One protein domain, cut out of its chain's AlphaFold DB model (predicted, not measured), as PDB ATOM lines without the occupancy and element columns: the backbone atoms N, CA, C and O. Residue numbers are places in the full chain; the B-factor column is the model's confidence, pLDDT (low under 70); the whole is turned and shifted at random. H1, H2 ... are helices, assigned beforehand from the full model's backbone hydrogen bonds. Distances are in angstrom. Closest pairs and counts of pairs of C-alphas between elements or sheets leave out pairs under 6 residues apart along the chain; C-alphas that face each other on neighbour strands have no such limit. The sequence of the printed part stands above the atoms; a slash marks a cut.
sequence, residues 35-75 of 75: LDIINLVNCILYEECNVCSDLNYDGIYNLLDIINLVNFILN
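Overview. This is residues 35 to 75 of the 75 residues of the protein "Dockerin domain-containing protein" of Candidatus Marinimicrobia bacterium (UniProt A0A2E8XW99). Two helices of equal residue count, H1 and H2, make a helical hairpin: they run side by side in opposite ways, shifted along each other and meeting over only part of their lengths. A long looping link, residues 47 to 62, joins the end of H1 to the beginning of H2. The printed part has 41 residues with two named helices, H1 then H2, and no named strand; the class is all helix. It is compact, with a radius of gyration of the C-alphas of 9.4 A, and the C-alphas span 28 by 22 by 14 A.

Along the chain. H1 is residues 35 to 46, beginning at C-alpha 35 at (133.760, 168.103, 181.340) and measuring 16.5 A from first to last C-alpha. Residues 47 to 62 follow with no named element; residues 51 to 53 are a short helical run without a name. H2 is residues 63 to 74, measuring 16.6 A from first to last C-alpha and ending at C-alpha 74 at (143.450, 160.782, 188.216). Asn 75 follows it.

Arrangement. H1 and H2 touch, with 5 pairs of C-alphas within 8 A. The closest C-alphas of the two are those of Ile 37 and Ile 66, 6.3 A apart. H1 touches H2 with residues 37 to 41 alone, and H2 touches H1 with residues 66 to 70 alone. Their lines stand at a shallow tilt of 5 degrees, opposite ways, and their centres are 12.1 A apart. In both H1 and H2 every O i to N i+4 pair is within hydrogen-bond range.

Size, cuts and confidence. The two C-alphas farthest apart, those of Tyr 46 and Asn 75, are 28.8 A apart. The printed part has no cut and ends at Asn 75, the chain's last residue. The link from H1 to H2 is long, with 16 residues. The mean pLDDT of the printed part is 95.0, and no printed residue is under 70.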
ATOM      1  N   LEU A  35     134.349 167.337 182.434       97.00
ATOM      2  CA  LEU A  35     133.760 168.103 181.340       97.00
ATOM      3  C   LEU A  35     134.631 168.042 180.081       97.00
ATOM      4  O   LEU A  35     134.077 167.897 178.992       97.00
ATOM      5  N   ASP A  36     135.959 168.052 180.193       96.12
ATOM      6  CA  ASP A  36     136.858 167.891 179.043       96.12
ATOM      7  C   ASP A  36     136.718 166.517 178.401       96.12
ATOM      8  O   ASP A  36     136.649 166.402 177.179       96.12
ATOM      9  N   ILE A  37     136.554 165.470 179.215       97.00
ATOM     10  CA  ILE A  37     136.275 164.116 178.719       97.00
ATOM     11  C   ILE A  37     134.961 164.094 177.932       97.00
ATOM     12  O   ILE A  37     134.895 163.494 176.860       97.00
ATOM     13  N   ILE A  38     133.912 164.749 178.436       97.25
ATOM     14  CA  ILE A  38     132.631 164.835 177.726       97.25
ATOM     15  C   ILE A  38     132.802 165.583 176.397       97.25
ATOM     16  O   ILE A  38     132.250 165.147 175.387       97.25
ATOM     17  N   ASN A  39     133.587 166.665 176.366       96.25
ATOM     18  CA  ASN A  39     133.890 167.385 175.129       96.25
ATOM     19  C   ASN A  39     134.647 166.514 174.123       96.25
ATOM     20  O   ASN A  39     134.269 166.481 172.953       96.25
ATOM     21  N   LEU A  40     135.643 165.751 174.578       96.38
ATOM     22  CA  LEU A  40     136.389 164.814 173.740       96.38
ATOM     23  C   LEU A  40     135.482 163.724 173.157       96.38
ATOM     24  O   LEU A  40     135.505 163.461 171.959       96.38
ATOM     25  N   VAL A  41     134.626 163.119 173.984       97.62
ATOM     26  CA  VAL A  41     133.661 162.105 173.531       97.62
ATOM     27  C   VAL A  41     132.692 162.692 172.507       97.62
ATOM     28  O   VAL A  41     132.441 162.067 171.479       97.62
ATOM     29  N   ASN A  42     132.159 163.890 172.759       97.38
ATOM     30  CA  ASN A  42     131.256 164.553 171.821       97.38
ATOM     31  C   ASN A  42     131.951 164.842 170.489       97.38
ATOM     32  O   ASN A  42     131.372 164.557 169.444       97.38
ATOM     33  N   CYS A  43     133.187 165.346 170.508       95.81
ATOM     34  CA  CYS A  43     133.904 165.629 169.269       95.81
ATOM     35  C   CYS A  43     134.152 164.349 168.460       95.81
ATOM     36  O   CYS A  43     133.961 164.360 167.247       95.81
ATOM     37  N   ILE A  44     134.486 163.233 169.123       96.50
ATOM     38  CA  ILE A  44     134.685 161.932 168.468       96.50
ATOM     39  C   ILE A  44     133.370 161.430 167.851       96.50
ATOM     40  O   ILE A  44     133.375 160.902 166.744       96.50
ATOM     41  N   LEU A  45     132.239 161.601 168.542       97.44
ATOM     42  CA  LEU A  45     130.929 161.146 168.061       97.44
ATOM     43  C   LEU A  45     130.400 161.950 166.867       97.44
ATOM     44  O   LEU A  45     129.711 161.380 166.023       97.44
ATOM     45  N   TYR A  46     130.681 163.253 166.819       97.25
ATOM     46  CA  TYR A  46     130.222 164.144 165.747       97.25
ATOM     47  C   TYR A  46     131.276 164.398 164.662       97.25
ATOM     48  O   TYR A  46     130.978 165.091 163.697       97.25
ATOM     49  N   GLU A  47     132.475 163.821 164.793       93.56
ATOM     50  CA  GLU A  47     133.626 164.061 163.906       93.56
ATOM     51  C   GLU A  47     134.039 165.549 163.836       93.56
ATOM     52  O   GLU A  47     134.547 166.034 162.828       93.56
ATOM     53  N   GLU A  48     133.856 166.280 164.941       93.31
ATOM     54  CA  GLU A  48     134.138 167.720 165.074       93.31
ATOM     55  C   GLU A  48     135.303 167.991 166.048       93.31
ATOM     56  O   GLU A  48     135.287 168.947 166.826       93.31
ATOM     57  N   CYS A  49     136.320 167.125 166.054       92.88
ATOM     58  CA  CYS A  49     137.493 167.294 166.915       92.88
ATOM     59  C   CYS A  49     138.450 168.380 166.414       92.88
ATOM     60  O   CYS A  49     138.658 168.578 165.216       92.88
ATOM     61  N   ASN A  50     139.076 169.060 167.372       90.06
ATOM     62  CA  ASN A  50     140.189 169.967 167.127       90.06
ATOM     63  C   ASN A  50     141.500 169.164 167.179       90.06
ATOM     64  O   ASN A  50     141.569 168.122 167.818       90.06
ATOM     65  N   VAL A  51     142.577 169.676 166.592       88.31
ATOM     66  CA  VAL A  51     143.923 169.106 166.736       88.31
ATOM     67  C   VAL A  51     144.380 169.020 168.199       88.31
ATOM     68  O   VAL A  51     145.155 168.139 168.541       88.31
ATOM     69  N   CYS A  52     143.846 169.858 169.094       90.25
ATOM     70  CA  CYS A  52     144.100 169.740 170.536       90.25
ATOM     71  C   CYS A  52     143.405 168.542 171.207       90.25
ATOM     72  O   CYS A  52     143.673 168.263 172.371       90.25
ATOM     73  N   SER A  53     142.506 167.852 170.499       93.75
ATOM     74  CA  SER A  53     141.844 166.631 170.963       93.75
ATOM     75  C   SER A  53     142.702 165.376 170.765       93.75
ATOM     76  O   SER A  53     142.378 164.346 171.346       93.75
ATOM     77  N   ASP A  54     143.772 165.454 169.965       94.75
ATOM     78  CA  ASP A  54     144.775 164.394 169.811       94.75
ATOM     79  C   ASP A  54     145.806 164.524 170.940       94.75
ATOM     80  O   ASP A  54     146.721 165.350 170.901       94.75
ATOM     81  N   LEU A  55     145.607 163.746 172.002       94.06
ATOM     82  CA  LEU A  55     146.384 163.855 173.235       94.06
ATOM     83  C   LEU A  55     147.616 162.945 173.229       94.06
ATOM     84  O   LEU A  55     148.506 163.126 174.065       94.06
ATOM     85  N   ASN A  56     147.682 161.969 172.319       94.31
ATOM     86  CA  ASN A  56     148.859 161.116 172.128       94.31
ATOM     87  C   ASN A  56     149.700 161.475 170.891       94.31
ATOM     88  O   ASN A  56     150.780 160.903 170.728       94.31
ATOM     89  N   TYR A  57     149.250 162.435 170.083       93.12
ATOM     90  CA  TYR A  57     149.885 162.904 168.854       93.12
ATOM     91  C   TYR A  57     150.054 161.811 167.789       93.12
ATOM     92  O   TYR A  57     151.055 161.797 167.065       93.12
ATOM     93  N   ASP A  58     149.111 160.868 167.705       94.69
ATOM     94  CA  ASP A  58     149.118 159.808 166.688       94.69
ATOM     95  C   ASP A  58     148.335 160.169 165.410       94.69
ATOM     96  O   ASP A  58     148.400 159.441 164.412       94.69
ATOM     97  N   GLY A  59     147.663 161.324 165.407       92.75
ATOM     98  CA  GLY A  59     146.853 161.826 164.305       92.75
ATOM     99  C   GLY A  59     145.452 161.211 164.216       92.75
ATOM    100  O   GLY A  59     144.769 161.436 163.214       92.75
ATOM    101  N   ILE A  60     145.018 160.428 165.211       95.06
ATOM    102  CA  ILE A  60     143.734 159.722 165.242       95.06
ATOM    103  C   ILE A  60     142.992 160.021 166.547       95.06
ATOM    104  O   ILE A  60     143.290 159.447 167.586       95.06
ATOM    105  N   TYR A  61     141.889 160.761 166.463       95.38
ATOM    106  CA  TYR A  61     141.006 161.000 167.610       95.38
ATOM    107  C   TYR A  61     140.225 159.733 167.984       95.38
ATOM    108  O   TYR A  61     139.319 159.312 167.257       95.38
ATOM    109  N   ASN A  62     140.572 159.089 169.097       95.81
ATOM    110  CA  ASN A  62     139.938 157.839 169.505       95.81
ATOM    111  C   ASN A  62     139.915 157.613 171.030       95.81
ATOM    112  O   ASN A  62     140.172 158.496 171.845       95.81
ATOM    113  N   LEU A  63     139.544 156.394 171.437       97.00
ATOM    114  CA  LEU A  63     139.441 156.007 172.845       97.00
ATOM    115  C   LEU A  63     140.760 156.177 173.618       97.00
ATOM    116  O   LEU A  63     140.734 156.391 174.829       97.00
ATOM    117  N   LEU A  64     141.905 156.074 172.945       97.69
ATOM    118  CA  LEU A  64     143.214 156.238 173.561       97.69
ATOM    119  C   LEU A  64     143.424 157.667 174.082       97.69
ATOM    120  O   LEU A  64     143.936 157.818 175.190       97.69
ATOM    121  N   ASP A  65     142.945 158.692 173.372       97.00
ATOM    122  CA  ASP A  65     142.970 160.082 173.849       97.00
ATOM    123  C   ASP A  65     142.155 160.246 175.131       97.00
ATOM    124  O   ASP A  65     142.621 160.830 176.108       97.00
ATOM    125  N   ILE A  66     140.966 159.636 175.177       97.12
ATOM    126  CA  ILE A  66     140.106 159.651 176.368       97.12
ATOM    127  C   ILE A  66     140.822 159.008 177.557       97.12
ATOM    128  O   ILE A  66     140.808 159.556 178.659       97.12
ATOM    129  N   ILE A  67     141.464 157.857 177.352       97.38
ATOM    130  CA  ILE A  67     142.217 157.171 178.409       97.38
ATOM    131  C   ILE A  67     143.371 158.049 178.907       97.38
ATOM    132  O   ILE A  67     143.600 158.118 180.115       97.38
ATOM    133  N   ASN A  68     144.071 158.750 178.012       96.00
ATOM    134  CA  ASN A  68     145.143 159.666 178.398       96.00
ATOM    135  C   ASN A  68     144.627 160.822 179.255       96.00
ATOM    136  O   ASN A  68     145.226 161.121 180.287       96.00
ATOM    137  N   LEU A  69     143.488 161.412 178.886       95.75
ATOM    138  CA  LEU A  69     142.864 162.483 179.662       95.75
ATOM    139  C   LEU A  69     142.390 161.998 181.040       95.75
ATOM    140  O   LEU A  69     142.632 162.656 182.048       95.75
ATOM    141  N   VAL A  70     141.780 160.812 181.111       96.94
ATOM    142  CA  VAL A  70     141.381 160.188 182.384       96.94
ATOM    143  C   VAL A  70     142.596 159.943 183.279       96.94
ATOM    144  O   VAL A  70     142.560 160.269 184.463       96.94
ATOM    145  N   ASN A  71     143.684 159.402 182.728       95.75
ATOM    146  CA  ASN A  71     144.918 159.176 183.482       95.75
ATOM    147  C   ASN A  71     145.543 160.486 183.966       95.75
ATOM    148  O   ASN A  71     146.127 160.514 185.045       95.75
ATOM    149  N   PHE A  72     145.427 161.556 183.184       93.62
ATOM    150  CA  PHE A  72     145.891 162.878 183.583       93.62
ATOM    151  C   PHE A  72     145.070 163.441 184.754       93.62
ATOM    152  O   PHE A  72     145.650 163.976 185.689       93.62
ATOM    153  N   ILE A  73     143.744 163.270 184.746       93.69
ATOM    154  CA  ILE A  73     142.848 163.747 185.817       93.69
ATOM    155  C   ILE A  73     143.022 162.958 187.129       93.69
ATOM    156  O   ILE A  73     142.784 163.495 188.210       93.69
ATOM    157  N   LEU A  74     143.379 161.673 187.050       94.12
ATOM    158  CA  LEU A  74     143.450 160.782 188.216       94.12
ATOM    159  C   LEU A  74     144.823 160.731 188.916       94.12
ATOM    160  O   LEU A  74     144.887 160.180 190.018       94.12
ATOM    161  N   ASN A  75     145.891 161.249 188.298       87.44
ATOM    162  CA  ASN A  75     147.255 161.272 188.854       87.44
ATOM    163  C   ASN A  75     147.571 162.595 189.560       87.44
ATOM    164  O   ASN A  75     148.298 162.539 190.580       87.44
TER     165      ASN A  75